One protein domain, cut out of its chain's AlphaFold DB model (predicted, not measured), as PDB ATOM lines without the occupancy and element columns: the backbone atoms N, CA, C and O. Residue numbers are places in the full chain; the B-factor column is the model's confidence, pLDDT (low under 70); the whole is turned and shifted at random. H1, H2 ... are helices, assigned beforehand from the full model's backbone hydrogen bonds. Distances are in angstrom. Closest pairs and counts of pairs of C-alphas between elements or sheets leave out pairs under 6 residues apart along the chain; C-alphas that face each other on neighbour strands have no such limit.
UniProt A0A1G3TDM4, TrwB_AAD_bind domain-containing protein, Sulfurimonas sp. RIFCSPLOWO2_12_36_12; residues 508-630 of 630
ATOM      1  N   ASN A 508     114.471 110.878 162.937       57.56
ATOM      2  CA  ASN A 508     113.419 111.660 163.606       57.56
ATOM      3  C   ASN A 508     113.924 112.559 164.752       57.56
ATOM      4  O   ASN A 508     113.160 112.918 165.646       57.56
ATOM      5  N   LEU A 509     115.203 112.939 164.735       64.19
ATOM      6  CA  LEU A 509     115.773 113.814 165.761       64.19
ATOM      7  C   LEU A 509     115.119 115.204 165.741       64.19
ATOM      8  O   LEU A 509     115.010 115.840 164.690       64.19
ATOM      9  N   THR A 510     114.723 115.697 166.916       70.81
ATOM     10  CA  THR A 510     114.232 117.070 167.083       70.81
ATOM     11  C   THR A 510     115.394 118.058 167.255       70.81
ATOM     12  O   THR A 510     116.539 117.670 167.499       70.81
ATOM     13  N   PHE A 511     115.121 119.368 167.196       72.38
ATOM     14  CA  PHE A 511     116.119 120.393 167.539       72.38
ATOM     15  C   PHE A 511     116.690 120.221 168.950       72.38
ATOM     16  O   PHE A 511     117.885 120.430 169.161       72.38
ATOM     17  N   ALA A 512     115.858 119.798 169.903       68.38
ATOM     18  CA  ALA A 512     116.296 119.531 171.266       68.38
ATOM     19  C   ALA A 512     117.275 118.350 171.322       68.38
ATOM     20  O   ALA A 512     118.181 118.353 172.154       68.38
ATOM     21  N   ASP A 513     117.137 117.379 170.417       67.44
ATOM     22  CA  ASP A 513     118.014 116.215 170.359       67.44
ATOM     23  C   ASP A 513     119.353 116.500 169.683       67.44
ATOM     24  O   ASP A 513     120.388 116.017 170.142       67.44
ATOM     25  N   LEU A 514     119.332 117.315 168.627       70.06
ATOM     26  CA  LEU A 514     120.512 117.663 167.832       70.06
ATOM     27  C   LEU A 514     121.410 118.701 168.511       70.06
ATOM     28  O   LEU A 514     122.621 118.703 168.298       70.06
ATOM     29  N   PHE A 515     120.835 119.572 169.343       76.88
ATOM     30  CA  PHE A 515     121.530 120.718 169.931       76.88
ATOM     31  C   PHE A 515     121.522 120.690 171.470       76.88
ATOM     32  O   PHE A 515     121.437 121.736 172.111       76.88
ATOM     33  N   LYS A 516     121.644 119.502 172.086       70.38
ATOM     34  CA  LYS A 516     121.611 119.323 173.559       70.38
ATOM     35  C   LYS A 516     122.639 120.170 174.311       70.38
ATOM     36  O   LYS A 516     122.337 120.705 175.372       70.38
ATOM     37  N   GLU A 517     123.846 120.301 173.764       70.62
ATOM     38  CA  GLU A 517     124.934 121.056 174.401       70.62
ATOM     39  C   GLU A 517     124.758 122.577 174.274       70.62
ATOM     40  O   GLU A 517     125.234 123.335 175.119       70.62
ATOM     41  N   LYS A 518     124.058 123.033 173.229       76.56
ATOM     42  CA  LYS A 518     123.776 124.449 172.981       76.56
ATOM     43  C   LYS A 518     122.449 124.598 172.226       76.56
ATOM     44  O   LYS A 518     122.474 124.689 170.997       76.56
ATOM     45  N   PRO A 519     121.312 124.635 172.940       79.75
ATOM     46  CA  PRO A 519     119.996 124.728 172.322       79.75
ATOM     47  C   PRO A 519     119.898 125.953 171.415       79.75
ATOM     48  O   PRO A 519     120.306 127.049 171.808       79.75
ATOM     49  N   LEU A 520     119.356 125.771 170.212       83.31
ATOM     50  CA  LEU A 520     119.087 126.885 169.312       83.31
ATOM     51  C   LEU A 520     117.899 127.698 169.831       83.31
ATOM     52  O   LEU A 520     116.896 127.159 170.298       83.31
ATOM     53  N   SER A 521     117.993 129.016 169.723       86.44
ATOM     54  CA  SER A 521     116.827 129.884 169.846       86.44
ATOM     55  C   SER A 521     115.882 129.669 168.660       86.44
ATOM     56  O   SER A 521     116.307 129.318 167.558       86.44
ATOM     57  N   LYS A 522     114.589 129.964 168.835       85.25
ATOM     58  CA  LYS A 522     113.595 129.865 167.748       85.25
ATOM     59  C   LYS A 522     113.980 130.658 166.492       85.25
ATOM     60  O   LYS A 522     113.663 130.243 165.380       85.25
ATOM     61  N   LEU A 523     114.662 131.793 166.666       88.44
ATOM     62  CA  LEU A 523     115.169 132.606 165.561       88.44
ATOM     63  C   LEU A 523     116.290 131.889 164.800       88.44
ATOM     64  O   LEU A 523     116.345 131.964 163.575       88.44
ATOM     65  N   GLU A 524     117.176 131.186 165.502       86.56
ATOM     66  CA  GLU A 524     118.234 130.383 164.886       86.56
ATOM     67  C   GLU A 524     117.663 129.157 164.165       86.56
ATOM     68  O   GLU A 524     118.062 128.891 163.033       86.56
ATOM     69  N   GLU A 525     116.673 128.479 164.753       89.69
ATOM     70  CA  GLU A 525     115.937 127.388 164.097       89.69
ATOM     71  C   GLU A 525     115.259 127.866 162.803       89.69
ATOM     72  O   GLU A 525     115.378 127.225 161.757       89.69
ATOM     73  N   PHE A 526     114.598 129.027 162.839       89.81
ATOM     74  CA  PHE A 526     113.925 129.592 161.669       89.81
ATOM     75  C   PHE A 526     114.908 130.071 160.592       89.81
ATOM     76  O   PHE A 526     114.694 129.844 159.400       89.81
ATOM     77  N   LYS A 527     116.039 130.675 160.980       91.25
ATOM     78  CA  LYS A 527     117.127 131.003 160.040       91.25
ATOM     79  C   LYS A 527     117.692 129.742 159.383       91.25
ATOM     80  O   LYS A 527     117.998 129.765 158.190       91.25
ATOM     81  N   LEU A 528     117.810 128.647 160.135       90.56
ATOM     82  CA  LEU A 528     118.248 127.357 159.609       90.56
ATOM     83  C   LEU A 528     117.217 126.768 158.634       90.56
ATOM     84  O   LEU A 528     117.601 126.304 157.563       90.56
ATOM     85  N   PHE A 529     115.922 126.885 158.941       92.81
ATOM     86  CA  PHE A 529     114.836 126.515 158.030       92.81
ATOM     87  C   PHE A 529     114.894 127.299 156.713       92.81
ATOM     88  O   PHE A 529     114.838 126.707 155.641       92.81
ATOM     89  N   LYS A 530     115.099 128.621 156.759       91.94
ATOM     90  CA  LYS A 530     115.227 129.444 155.542       91.94
ATOM     91  C   LYS A 530     116.426 129.066 154.679       91.94
ATOM     92  O   LYS A 530     116.358 129.164 153.455       91.94
ATOM     93  N   LYS A 531     117.534 128.643 155.296       91.00
ATOM     94  CA  LYS A 531     118.678 128.083 154.561       91.00
ATOM     95  C   LYS A 531     118.312 126.750 153.910       91.00
ATOM     96  O   LYS A 531     118.636 126.554 152.742       91.00
ATOM     97  N   PHE A 532     117.599 125.885 154.631       92.19
ATOM     98  CA  PHE A 532     117.075 124.636 154.086       92.19
ATOM     99  C   PHE A 532     116.134 124.877 152.900       92.19
ATOM    100  O   PHE A 532     116.341 124.263 151.864       92.19
ATOM    101  N   GLU A 533     115.169 125.801 152.987       89.62
ATOM    102  CA  GLU A 533     114.262 126.112 151.869       89.62
ATOM    103  C   GLU A 533     115.005 126.576 150.612       89.62
ATOM    104  O   GLU A 533     114.633 126.191 149.510       89.62
ATOM    105  N   LYS A 534     116.081 127.362 150.762       89.00
ATOM    106  CA  LYS A 534     116.913 127.799 149.625       89.00
ATOM    107  C   LYS A 534     117.688 126.649 148.980       89.00
ATOM    108  O   LYS A 534     117.867 126.655 147.767       89.00
ATOM    109  N   ALA A 535     118.145 125.695 149.791       87.44
ATOM    110  CA  ALA A 535     118.858 124.507 149.333       87.44
ATOM    111  C   ALA A 535     117.905 123.413 148.806       87.44
ATOM    112  O   ALA A 535     118.299 122.563 148.003       87.44
ATOM    113  N   LYS A 536     116.640 123.418 149.249       85.00
ATOM    114  CA  LYS A 536     115.615 122.448 148.861       85.00
ATOM    115  C   LYS A 536     115.340 122.574 147.358       85.00
ATOM    116  O   LYS A 536     114.916 123.615 146.873       85.00
ATOM    117  N   GLY A 537     115.591 121.492 146.618       82.00
ATOM    118  CA  GLY A 537     115.428 121.435 145.159       82.00
ATOM    119  C   GLY A 537     116.733 121.464 144.357       82.00
ATOM    120  O   GLY A 537     116.690 121.276 143.145       82.00
ATOM    121  N   LYS A 538     117.891 121.634 145.011       90.88
ATOM    122  CA  LYS A 538     119.216 121.516 144.386       90.88
ATOM    123  C   LYS A 538     120.072 120.520 145.164       90.88
ATOM    124  O   LYS A 538     120.444 120.768 146.307       90.88
ATOM    125  N   GLU A 539     120.376 119.385 144.545       87.06
ATOM    126  CA  GLU A 539     120.992 118.237 145.223       87.06
ATOM    127  C   GLU A 539     122.353 118.566 145.867       87.06
ATOM    128  O   GLU A 539     122.588 118.216 147.024       87.06
ATOM    129  N   GLU A 540     123.214 119.315 145.170       87.69
ATOM    130  CA  GLU A 540     124.517 119.732 145.709       87.69
ATOM    131  C   GLU A 540     124.400 120.747 146.858       87.69
ATOM    132  O   GLU A 540     125.092 120.611 147.868       87.69
ATOM    133  N   GLU A 541     123.495 121.729 146.764       89.50
ATOM    134  CA  GLU A 541     123.282 122.713 147.838       89.50
ATOM    135  C   GLU A 541     122.680 122.054 149.088       89.50
ATOM    136  O   GLU A 541     123.057 122.396 150.209       89.50
ATOM    137  N   LEU A 542     121.798 121.062 148.915       88.31
ATOM    138  CA  LEU A 542     121.228 120.293 150.022       88.31
ATOM    139  C   LEU A 542     122.283 119.426 150.721       88.31
ATOM    140  O   LEU A 542     122.283 119.323 151.950       88.31
ATOM    141  N   LYS A 543     123.196 118.820 149.954       88.44
ATOM    142  CA  LYS A 543     124.318 118.048 150.501       88.44
ATOM    143  C   LYS A 543     125.267 118.946 151.298       88.44
ATOM    144  O   LYS A 543     125.596 118.608 152.433       88.44
ATOM    145  N   ASN A 544     125.622 120.113 150.757       88.88
ATOM    146  CA  ASN A 544     126.454 121.099 151.451       88.88
ATOM    147  C   ASN A 544     125.775 121.612 152.726       88.88
ATOM    148  O   ASN A 544     126.397 121.618 153.785       88.88
ATOM    149  N   PHE A 545     124.477 121.935 152.667       91.69
ATOM    150  CA  PHE A 545     123.695 122.329 153.840       91.69
ATOM    151  C   PHE A 545     123.740 121.266 154.945       91.69
ATOM    152  O   PHE A 545     123.950 121.598 156.114       91.69
ATOM    153  N   LYS A 546     123.566 119.986 154.591       88.12
ATOM    154  CA  LYS A 546     123.641 118.888 155.560       88.12
ATOM    155  C   LYS A 546     125.020 118.796 156.207       88.12
ATOM    156  O   LYS A 546     125.087 118.707 157.427       88.12
ATOM    157  N   THR A 547     126.095 118.869 155.429       88.75
ATOM    158  CA  THR A 547     127.464 118.777 155.958       88.75
ATOM    159  C   THR A 547     127.855 119.984 156.812       88.75
ATOM    160  O   THR A 547     128.390 119.821 157.906       88.75
ATOM    161  N   GLU A 548     127.536 121.204 156.376       87.94
ATOM    162  CA  GLU A 548     127.848 122.435 157.121       87.94
ATOM    163  C   GLU A 548     127.183 122.482 158.501       87.94
ATOM    164  O   GLU A 548     127.744 123.038 159.447       87.94
ATOM    165  N   ASN A 549     125.991 121.893 158.624       84.31
ATOM    166  CA  ASN A 549     125.192 121.929 159.847       84.31
ATOM    167  C   ASN A 549     125.209 120.599 160.620       84.31
ATOM    168  O   ASN A 549     124.516 120.495 161.630       84.31
ATOM    169  N   LYS A 550     126.008 119.610 160.184       86.00
ATOM    170  CA  LYS A 550     126.114 118.264 160.785       86.00
ATOM    171  C   LYS A 550     124.771 117.513 160.847       86.00
ATOM    172  O   LYS A 550     124.402 116.947 161.873       86.00
ATOM    173  N   LEU A 551     124.005 117.566 159.755       85.31
ATOM    174  CA  LEU A 551     122.659 116.991 159.600       85.31
ATOM    175  C   LEU A 551     122.608 115.881 158.531       85.31
ATOM    176  O   LEU A 551     121.566 115.647 157.915       85.31
ATOM    177  N   GLU A 552     123.724 115.201 158.259       82.19
ATOM    178  CA  GLU A 552     123.852 114.233 157.160       82.19
ATOM    179  C   GLU A 552     122.838 113.090 157.254       82.19
ATOM    180  O   GLU A 552     122.253 112.690 156.242       82.19
ATOM    181  N   GLN A 553     122.581 112.618 158.474       77.62
ATOM    182  CA  GLN A 553     121.711 111.474 158.754       77.62
ATOM    183  C   GLN A 553     120.281 111.873 159.177       77.62
ATOM    184  O   GLN A 553     119.446 111.002 159.399       77.62
ATOM    185  N   VAL A 554     119.977 113.175 159.244       76.88
ATOM    186  CA  VAL A 554     118.694 113.701 159.744       76.88
ATOM    187  C   VAL A 554     117.658 113.814 158.619       76.88
ATOM    188  O   VAL A 554     117.976 114.251 157.502       76.88
ATOM    189  N   ASN A 555     116.394 113.473 158.904       82.25
ATOM    190  CA  ASN A 555     115.281 113.788 158.008       82.25
ATOM    191  C   ASN A 555     114.886 115.262 158.173       82.25
ATOM    192  O   ASN A 555     114.166 115.639 159.095       82.25
ATOM    193  N   LEU A 556     115.358 116.101 157.252       83.62
ATOM    194  CA  LEU A 556     115.119 117.542 157.295       83.62
ATOM    195  C   LEU A 556     113.633 117.904 157.163       83.62
ATOM    196  O   LEU A 556     113.204 118.889 157.754       83.62
ATOM    197  N   GLU A 557     112.832 117.114 156.442       82.38
ATOM    198  CA  GLU A 557     111.394 117.390 156.321       82.38
ATOM    199  C   GLU A 557     110.666 117.183 157.647       82.38
ATOM    200  O   GLU A 557     109.770 117.952 157.988       82.38
ATOM    201  N   HIS A 558     111.101 116.197 158.433       77.62
ATOM    202  CA  HIS A 558     110.589 115.989 159.781       77.62
ATOM    203  C   HIS A 558     111.116 117.050 160.758       77.62
ATOM    204  O   HIS A 558     110.334 117.663 161.482       77.62
ATOM    205  N   LEU A 559     112.423 117.351 160.718       83.31
ATOM    206  CA  LEU A 559     113.054 118.366 161.574       83.31
ATOM    207  C   LEU A 559     112.383 119.745 161.436       83.31
ATOM    208  O   LEU A 559     112.208 120.465 162.421       83.31
ATOM    209  N   PHE A 560     111.990 120.110 160.214       88.69
ATOM    210  CA  PHE A 560     111.362 121.393 159.903       88.69
ATOM    211  C   PHE A 560     109.839 121.327 159.744       88.69
ATOM    212  O   PHE A 560     109.242 122.317 159.319       88.69
ATOM    213  N   GLN A 561     109.194 120.217 160.118       84.94
ATOM    214  CA  GLN A 561     107.766 119.985 159.869       84.94
ATOM    215  C   GLN A 561     106.877 121.138 160.363       84.94
ATOM    216  O   GLN A 561     105.936 121.522 159.681       84.94
ATOM    217  N   LYS A 562     107.213 121.758 161.504       83.19
ATOM    218  CA  LYS A 562     106.459 122.895 162.068       83.19
ATOM    219  C   LYS A 562     106.481 124.171 161.211       83.19
ATOM    220  O   LYS A 562     105.617 125.028 161.369       83.19
ATOM    221  N   TYR A 563     107.482 124.332 160.347       86.50
ATOM    222  CA  TYR A 563     107.619 125.485 159.452       86.50
ATOM    223  C   TYR A 563     107.155 125.182 158.026       86.50
ATOM    224  O   TYR A 563     106.886 126.107 157.265       86.50
ATOM    225  N   MET A 564     107.066 123.902 157.668       86.56
ATOM    226  CA  MET A 564     106.602 123.464 156.359       86.56
ATOM    227  C   MET A 564     105.083 123.534 156.261       86.56
ATOM    228  O   MET A 564     104.372 123.286 157.230       86.56
ATOM    229  N   GLN A 565     104.591 123.846 155.065       86.56
ATOM    230  CA  GLN A 565     103.163 123.911 154.798       86.56
ATOM    231  C   GLN A 565     102.481 122.556 155.050       86.56
ATOM    232  O   GLN A 565     102.870 121.536 154.484       86.56
ATOM    233  N   ASP A 566     101.414 122.579 155.842       86.62
ATOM    234  CA  ASP A 566     100.566 121.438 156.159       86.62
ATOM    235  C   ASP A 566      99.130 121.740 155.709       86.62
ATOM    236  O   ASP A 566      98.527 122.748 156.085       86.62
ATOM    237  N   GLY A 567      98.568 120.865 154.872       83.19
ATOM    238  CA  GLY A 567      97.246 121.075 154.283       83.19
ATOM    239  C   GLY A 567      96.113 121.118 155.312       83.19
ATOM    240  O   GLY A 567      95.151 121.866 155.131       83.19
ATOM    241  N   GLN A 568      96.221 120.362 156.407       79.88
ATOM    242  CA  GLN A 568      95.219 120.348 157.469       79.88
ATOM    243  C   GLN A 568      95.301 121.627 158.309       79.88
ATOM    244  O   GLN A 568      94.264 122.228 158.611       79.88
ATOM    245  N   ILE A 569      96.514 122.077 158.649       80.75
ATOM    246  CA  ILE A 569      96.716 123.352 159.350       80.75
ATOM    247  C   ILE A 569      96.215 124.511 158.485       80.75
ATOM    248  O   ILE A 569      95.422 125.321 158.968       80.75
ATOM    249  N   LEU A 570      96.585 124.547 157.204       85.94
ATOM    250  CA  LEU A 570      96.113 125.553 156.255       85.94
ATOM    251  C   LEU A 570      94.580 125.621 156.223       85.94
ATOM    252  O   LEU A 570      94.020 126.691 156.446       85.94
ATOM    253  N   GLN A 571      93.887 124.495 156.027       82.56
ATOM    254  CA  GLN A 571      92.417 124.459 156.004       82.56
ATOM    255  C   GLN A 571      91.785 124.959 157.307       82.56
ATOM    256  O   GLN A 571      90.763 125.645 157.276       82.56
ATOM    257  N   ASN A 572      92.379 124.629 158.456       76.88
ATOM    258  CA  ASN A 572      91.903 125.116 159.748       76.88
ATOM    259  C   ASN A 572      92.069 126.634 159.864       76.88
ATOM    260  O   ASN A 572      91.143 127.316 160.298       76.88
ATOM    261  N   LYS A 573      93.211 127.174 159.426       83.81
ATOM    262  CA  LYS A 573      93.460 128.620 159.422       83.81
ATOM    263  C   LYS A 573      92.537 129.345 158.441       83.81
ATOM    264  O   LYS A 573      91.955 130.355 158.821       83.81
ATOM    265  N   MET A 574      92.293 128.800 157.246       81.06
ATOM    266  CA  MET A 574      91.340 129.370 156.275       81.06
ATOM    267  C   MET A 574      89.912 129.510 156.832       81.06
ATOM    268  O   MET A 574      89.182 130.398 156.413       81.06
ATOM    269  N   LYS A 575      89.498 128.648 157.774       84.38
ATOM    270  CA  LYS A 575      88.179 128.735 158.430       84.38
ATOM    271  C   LYS A 575      88.118 129.778 159.546       84.38
ATOM    272  O   LYS A 575      87.026 130.217 159.893       84.38
ATOM    273  N   LEU A 576      89.262 130.109 160.143       81.50
ATOM    274  CA  LEU A 576      89.353 131.021 161.285       81.50
ATOM    275  C   LEU A 576      89.425 132.486 160.864       81.50
ATOM    276  O   LEU A 576      88.950 133.341 161.601       81.50
ATOM    277  N   PHE A 577      90.012 132.763 159.701       83.50
ATOM    278  CA  PHE A 577      90.188 134.120 159.199       83.50
ATOM    279  C   PHE A 577      89.263 134.381 158.016       83.50
ATOM    280  O   PHE A 577      89.201 133.606 157.062       83.50
ATOM    281  N   THR A 578      88.573 135.513 158.060       88.94
ATOM    282  CA  THR A 578      87.788 136.017 156.936       88.94
ATOM    283  C   THR A 578      88.692 136.408 155.766       88.94
ATOM    284  O   THR A 578      89.891 136.658 155.918       88.94
ATOM    285  N   LEU A 579      88.106 136.510 154.569       87.06
ATOM    286  CA  LEU A 579      88.825 136.937 153.367       87.06
ATOM    287  C   LEU A 579      89.495 138.314 153.552       87.06
ATOM    288  O   LEU A 579      90.648 138.490 153.167       87.06
ATOM    289  N   ASN A 580      88.815 139.260 154.210       88.19
ATOM    290  CA  ASN A 580      89.344 140.603 154.468       88.19
ATOM    291  C   ASN A 580      90.531 140.585 155.442       88.19
ATOM    292  O   ASN A 580      91.539 141.241 155.191       88.19
ATOM    293  N   GLU A 581      90.451 139.790 156.512       89.44
ATOM    294  CA  GLU A 581      91.566 139.618 157.450       89.44
ATOM    295  C   GLU A 581      92.774 138.980 156.760       89.44
ATOM    296  O   GLU A 581      93.907 139.409 156.973       89.44
ATOM    297  N   ARG A 582      92.552 138.001 155.875       92.75
ATOM    298  CA  ARG A 582      93.622 137.390 155.072       92.75
ATOM    299  C   ARG A 582      94.293 138.392 154.136       92.75
ATOM    300  O   ARG A 582      95.516 138.357 154.007       92.75
ATOM    301  N   VAL A 583      93.540 139.305 153.519       90.62
ATOM    302  CA  VAL A 583      94.107 140.385 152.689       90.62
ATOM    303  C   VAL A 583      94.917 141.370 153.527       90.62
ATOM    304  O   VAL A 583      96.040 141.710 153.151       90.62
ATOM    305  N   GLU A 584      94.398 141.792 154.680       91.25
ATOM    306  CA  GLU A 584      95.119 142.688 155.588       91.25
ATOM    307  C   GLU A 584      96.426 142.046 156.080       91.25
ATOM    308  O   GLU A 584      97.489 142.676 156.073       91.25
ATOM    309  N   LEU A 585      96.364 140.771 156.471       92.12
ATOM    310  CA  LEU A 585      97.525 140.001 156.899       92.12
ATOM    311  C   LEU A 585      98.520 139.792 155.757       92.12
ATOM    312  O   LEU A 585      99.714 139.931 156.006       92.12
ATOM    313  N   ASN A 586      98.068 139.556 154.523       93.31
ATOM    314  CA  ASN A 586      98.961 139.481 153.366       93.31
ATOM    315  C   ASN A 586      99.701 140.812 153.175       93.31
ATOM    316  O   ASN A 586     100.921 140.833 153.056       93.31
ATOM    317  N   GLY A 587      98.993 141.944 153.246       91.12
ATOM    318  CA  GLY A 587      99.611 143.268 153.145       91.12
ATOM    319  C   GLY A 587     100.669 143.527 154.224       91.12
ATOM    320  O   GLY A 587     101.686 144.164 153.950       91.12
ATOM    321  N   LYS A 588     100.464 143.016 155.446       93.44
ATOM    322  CA  LYS A 588     101.469 143.075 156.521       93.44
ATOM    323  C   LYS A 588     102.624 142.096 156.285       93.44
ATOM    324  O   LYS A 588     103.767 142.477 156.513       93.44
ATOM    325  N   TRP A 589     102.343 140.888 155.800       93.44
ATOM    326  CA  TRP A 589     103.345 139.875 155.466       93.44
ATOM    327  C   TRP A 589     104.317 140.363 154.390       93.44
ATOM    328  O   TRP A 589     105.523 140.303 154.591       93.44
ATOM    329  N   GLN A 590     103.807 140.957 153.305       91.62
ATOM    330  CA  GLN A 590     104.633 141.509 152.221       91.62
ATOM    331  C   GLN A 590     105.633 142.574 152.705       91.62
ATOM    332  O   GLN A 590     106.677 142.760 152.089       91.62
ATOM    333  N   ARG A 591     105.342 143.280 153.809       92.31
ATOM    334  CA  ARG A 591     106.241 144.301 154.383       92.31
ATOM    335  C   ARG A 591     107.372 143.717 155.222       92.31
ATOM    336  O   ARG A 591     108.381 144.389 155.389       92.31
ATOM    337  N   VAL A 592     107.174 142.525 155.781       91.31
ATOM    338  CA  VAL A 592     108.162 141.846 156.637       91.31
ATOM    339  C   VAL A 592     108.910 140.737 155.894       91.31
ATOM    340  O   VAL A 592     109.926 140.250 156.384       91.31
ATOM    341  N   GLN A 593     108.427 140.343 154.712       89.19
ATOM    342  CA  GLN A 593     109.019 139.291 153.895       89.19
ATOM    343  C   GLN A 593     110.463 139.642 153.499       89.19
ATOM    344  O   GLN A 593     110.743 140.716 152.971       89.19
ATOM    345  N   GLY A 594     111.384 138.709 153.732       85.50
ATOM    346  CA  GLY A 594     112.819 138.856 153.486       85.50
ATOM    347  C   GLY A 594     113.665 139.051 154.748       85.50
ATOM    348  O   GLY A 594     114.864 138.771 154.695       85.50
ATOM    349  N   ASP A 595     113.068 139.448 155.877       90.81
ATOM    350  CA  ASP A 595     113.740 139.536 157.180       90.81
ATOM    351  C   ASP A 595     113.297 138.372 158.092       90.81
ATOM    352  O   ASP A 595     112.173 138.386 158.598       90.81
ATOM    353  N   PRO A 596     114.157 137.365 158.352       91.00
ATOM    354  CA  PRO A 596     113.788 136.200 159.155       91.00
ATOM    355  C   PRO A 596     113.283 136.528 160.564       91.00
ATOM    356  O   PRO A 596     112.508 135.756 161.123       91.00
ATOM    357  N   GLU A 597     113.731 137.632 161.163       90.81
ATOM    358  CA  GLU A 597     113.303 138.010 162.509       90.81
ATOM    359  C   GLU A 597     111.887 138.578 162.501       90.81
ATOM    360  O   GLU A 597     111.036 138.136 163.276       90.81
ATOM    361  N   GLN A 598     111.608 139.495 161.574       91.56
ATOM    362  CA  GLN A 598     110.276 140.076 161.422       91.56
ATOM    363  C   GLN A 598     109.266 139.052 160.894       91.56
ATOM    364  O   GLN A 598     108.120 139.038 161.344       91.56
ATOM    365  N   GLU A 599     109.686 138.153 160.001       92.88
ATOM    366  CA  GLU A 599     108.861 137.040 159.535       92.88
ATOM    367  C   GLU A 599     108.492 136.089 160.678       92.88
ATOM    368  O   GLU A 599     107.320 135.747 160.826       92.88
ATOM    369  N   LEU A 600     109.455 135.685 161.516       91.88
ATOM    370  CA  LEU A 600     109.172 134.803 162.649       91.88
ATOM    371  C   LEU A 600     108.234 135.476 163.654       91.88
ATOM    372  O   LEU A 600     107.249 134.867 164.066       91.88
ATOM    373  N   GLN A 601     108.492 136.740 164.005       91.00
ATOM    374  CA  GLN A 601     107.614 137.507 164.892       91.00
ATOM    375  C   GLN A 601     106.199 137.628 164.320       91.00
ATOM    376  O   GLN A 601     105.222 137.542 165.064       91.00
ATOM    377  N   PHE A 602     106.070 137.806 163.004       93.56
ATOM    378  CA  PHE A 602     104.779 137.829 162.330       93.56
ATOM    379  C   PHE A 602     104.072 136.471 162.424       93.56
ATOM    380  O   PHE A 602     102.908 136.416 162.822       93.56
ATOM    381  N   ILE A 603     104.773 135.377 162.116       91.06
ATOM    382  CA  ILE A 603     104.232 134.013 162.185       91.06
ATOM    383  C   ILE A 603     103.774 133.677 163.607       91.06
ATOM    384  O   ILE A 603     102.682 133.142 163.774       91.06
ATOM    385  N   GLU A 604     104.565 134.020 164.626       88.56
ATOM    386  CA  GLU A 604     104.213 133.783 166.029       88.56
ATOM    387  C   GLU A 604     103.031 134.645 166.477       88.56
ATOM    388  O   GLU A 604     102.112 134.146 167.123       88.56
ATOM    389  N   LYS A 605     103.018 135.931 166.108       92.06
ATOM    390  CA  LYS A 605     101.960 136.869 166.503       92.06
ATOM    391  C   LYS A 605     100.584 136.465 165.976       92.06
ATOM    392  O   LYS A 605      99.588 136.704 166.657       92.06
ATOM    393  N   TYR A 606     100.527 135.898 164.773       88.06
ATOM    394  CA  TYR A 606      99.275 135.517 164.115       88.06
ATOM    395  C   TYR A 606      99.052 133.998 164.063       88.06
ATOM    396  O   TYR A 606      98.082 133.546 163.458       88.06
ATOM    397  N   ASP A 607      99.924 133.220 164.712       87.81
ATOM    398  CA  ASP A 607      99.892 131.756 164.775       87.81
ATOM    399  C   ASP A 607      99.745 131.099 163.387       87.81
ATOM    400  O   ASP A 607      98.799 130.359 163.115       87.81
ATOM    401  N   LEU A 608     100.658 131.422 162.464       89.19
ATOM    402  CA  LEU A 608     100.595 131.006 161.050       89.19
ATOM    403  C   LEU A 608     101.591 129.892 160.678       89.19
ATOM    404  O   LEU A 608     101.877 129.680 159.496       89.19
ATOM    405  N   PHE A 609     102.127 129.173 161.668       88.50
ATOM    406  CA  PHE A 609     103.005 128.024 161.432       88.50
ATOM    407  C   PHE A 609     102.317 126.976 160.558       88.50
ATOM    408  O   PHE A 609     101.136 126.692 160.735       88.50
ATOM    409  N   GLY A 610     103.047 126.447 159.576       85.06
ATOM    410  CA  GLY A 610     102.545 125.466 158.614       85.06
ATOM    411  C   GLY A 610     101.406 125.932 157.700       85.06
ATOM    412  O   GLY A 610     100.880 125.129 156.936       85.06
ATOM    413  N   ALA A 611     101.022 127.211 157.730       83.31
ATOM    414  CA  ALA A 611     100.008 127.768 156.831       83.31
ATOM    415  C   ALA A 611     100.613 128.635 155.713       83.31
ATOM    416  O   ALA A 611     100.014 128.783 154.649       83.31
ATOM    417  N   LEU A 612     101.793 129.220 155.931       86.94
ATOM    418  CA  LEU A 612     102.464 130.062 154.940       86.94
ATOM    419  C   LEU A 612     103.272 129.241 153.917       86.94
ATOM    420  O   LEU A 612     103.799 128.191 154.276       86.94
ATOM    421  N   PRO A 613     103.406 129.729 152.666       83.31
ATOM    422  CA  PRO A 613     102.826 130.972 152.131       83.31
ATOM    423  C   PRO A 613     101.375 130.827 151.635       83.31
ATOM    424  O   PRO A 613     100.698 131.839 151.454       83.31
ATOM    425  N   ALA A 614     100.882 129.598 151.460       87.38
ATOM    426  CA  ALA A 614      99.607 129.302 150.800       87.38
ATOM    427  C   ALA A 614      98.369 129.929 151.459       87.38
ATOM    428  O   ALA A 614      97.345 130.128 150.810       87.38
ATOM    429  N   PHE A 615      98.449 130.310 152.732       89.56
ATOM    430  CA  PHE A 615      97.407 131.088 153.404       89.56
ATOM    431  C   PHE A 615      97.060 132.405 152.678       89.56
ATOM    432  O   PHE A 615      95.926 132.883 152.773       89.56
ATOM    433  N   PHE A 616      97.998 132.968 151.910       91.56
ATOM    434  CA  PHE A 616      97.808 134.183 151.110       91.56
ATOM    435  C   PHE A 616      97.558 133.923 149.620       91.56
ATOM    436  O   PHE A 616      97.482 134.868 148.833       91.56
ATOM    437  N   GLU A 617      97.407 132.665 149.215       89.62
ATOM    438  CA  GLU A 617      96.982 132.329 147.863       89.62
ATOM    439  C   GLU A 617      95.459 132.450 147.775       89.62
ATOM    440  O   GLU A 617      94.723 131.800 148.519       89.62
ATOM    441  N   PHE A 618      94.994 133.332 146.889       88.75
ATOM    442  CA  PHE A 618      93.571 133.559 146.644       88.75
ATOM    443  C   PHE A 618      93.144 132.864 145.352       88.75
ATOM    444  O   PHE A 618      93.768 133.066 144.296       88.75
ATOM    445  N   ASP A 619      92.078 132.069 145.425       86.62
ATOM    446  CA  ASP A 619      91.514 131.409 144.250       86.62
ATOM    447  C   ASP A 619      90.774 132.403 143.326       86.62
ATOM    448  O   ASP A 619      90.664 133.601 143.605       86.62
ATOM    449  N   ALA A 620      90.301 131.933 142.168       83.88
ATOM    450  CA  ALA A 620      89.617 132.791 141.197       83.88
ATOM    451  C   ALA A 620      88.304 133.392 141.741       83.88
ATOM    452  O   ALA A 620      87.960 134.523 141.394       83.88
ATOM    453  N   ALA A 621      87.590 132.670 142.608       83.44
ATOM    454  CA  ALA A 621      86.340 133.129 143.202       83.44
ATOM    455  C   ALA A 621      86.597 134.168 144.305       83.44
ATOM    456  O   ALA A 621      85.907 135.185 144.374       83.44
ATOM    457  N   GLU A 622      87.617 133.956 145.133       86.56
ATOM    458  CA  GLU A 622      88.090 134.909 146.135       86.56
ATOM    459  C   GLU A 622      88.598 136.194 145.479       86.56
ATOM    460  O   GLU A 622      88.220 137.283 145.902       86.56
ATOM    461  N   LYS A 623      89.373 136.089 144.392       86.12
ATOM    462  CA  LYS A 623      89.821 137.250 143.606       86.12
ATOM    463  C   LYS A 623      88.654 138.042 143.013       86.12
ATOM    464  O   LYS A 623      88.681 139.266 143.076       86.12
ATOM    465  N   SER A 624      87.621 137.362 142.506       82.25
ATOM    466  CA  SER A 624      86.404 138.014 141.995       82.25
ATOM    467  C   SER A 624      85.648 138.768 143.092       82.25
ATOM    468  O   SER A 624      85.182 139.880 142.865       82.25
ATOM    469  N   ARG A 625      85.560 138.199 144.303       82.81
ATOM    470  CA  ARG A 625      84.953 138.884 145.457       82.81
ATOM    471  C   ARG A 625      85.776 140.096 145.877       82.81
ATOM    472  O   ARG A 625      85.211 141.141 146.153       82.81
ATOM    473  N   LEU A 626      87.103 139.987 145.885       82.81
ATOM    474  CA  LEU A 626      87.981 141.113 146.215       82.81
ATOM    475  C   LEU A 626      87.868 142.267 145.211       82.81
ATOM    476  O   LEU A 626      87.954 143.417 145.629       82.81
ATOM    477  N   SER A 627      87.615 141.988 143.928       75.69
ATOM    478  CA  SER A 627      87.358 143.028 142.919       75.69
ATOM    479  C   SER A 627      85.983 143.695 143.020       75.69
ATOM    480  O   SER A 627      85.789 144.735 142.409       75.69
ATOM    481  N   GLU A 628      85.031 143.126 143.767       72.88
ATOM    482  CA  GLU A 628      83.747 143.785 144.069       72.88
ATOM    483  C   GLU A 628      83.858 144.754 145.262       72.88
ATOM    484  O   GLU A 628      82.998 145.616 145.437       72.88
ATOM    485  N   PHE A 629      84.910 144.617 146.081       60.28
ATOM    486  CA  PHE A 629      85.188 145.463 147.250       60.28
ATOM    487  C   PHE A 629      86.232 146.565 146.997       60.28
ATOM    488  O   PHE A 629      86.355 147.462 147.835       60.28
ATOM    489  N   ALA A 630      86.991 146.484 145.900       56.56
ATOM    490  CA  ALA A 630      87.971 147.483 145.457       56.56
ATOM    491  C   ALA A 630      87.346 148.429 144.429       56.56
ATOM    492  O   ALA A 630      87.643 149.645 144.507       56.56
TER     493      ALA A 630
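This is residues 508 to 630 of the 630 residues of the protein "TrwB_AAD_bind domain-containing protein" of Sulfurimonas sp. RIFCSPLOWO2_12_36_12 (UniProt A0A1G3TDM4). Two helical hairpins, H2-H3 and H6-H7, meet where the beginning of H7, at Pro 596, packs on H2 at a steep tilt, with short H1 and H4 beside H2 in one half and H5 and H8 in the other. H8 lies far out at one end of the length, reached by a long link that runs between H5 and the H6-H7 hairpin. The printed part has 123 residues with eight named helices, H1 to H8 in chain order, and no named strand; its class is all helix. It is elongated, spanning 54 by 28 by 26 A, and only just loose, close to compact, with a radius of gyration of the C-alphas of 16.8 A.

Find C-alpha 511 at (116.119, 120.393, 167.539), where H1 begins and runs to 514. Next come H2, residues 522 to 535, 19.9 A long; H3, 539 to 548, 14.4 A; and H4, 556 to 559. Then read H5, 567 to 576, 14.5 A; H6, 579 to 592, 20.2 A; H7, 596 to 606, 15.4 A; and H8, 620 to 629, 14.7 A, ending at C-alpha 629 (85.188, 145.463, 147.250).

H1 is close to H2 but not clearly touching, at C-alphas 511 and 525, 7.8 A. H2, with residues 531 to 535 alone, touches H3 in a hairpin, closest at C-alphas 535 and 542, 4.9 A. H2 and H4 are near each other. H2 touches H7 at a steep tilt of 67 degrees, closest at C-alphas 527 and 596, 6.2 A. H6, with residues 589 to 592 alone, touches H7 in a hairpin at a shallow tilt of 22 degrees, closest at C-alphas 592 and 598, 5.5 A. H5 and H6 are only just apart, at 8.4 A. H8 is close to H6 but not clearly touching. Every O i to N i+4 pair is within hydrogen-bond range in H2, H3, H5, H7 and H8; H6 has 9 of 10, and H1 and H4 are too short for one.

The farthest C-alphas, those of Glu 517 and Glu 628, are 56.0 A apart. The printed part has no cut, and the link H7 to H8 is long. Look for pLDDT under 70 at residues 508 to 509, 512 to 513 and 629 to 630.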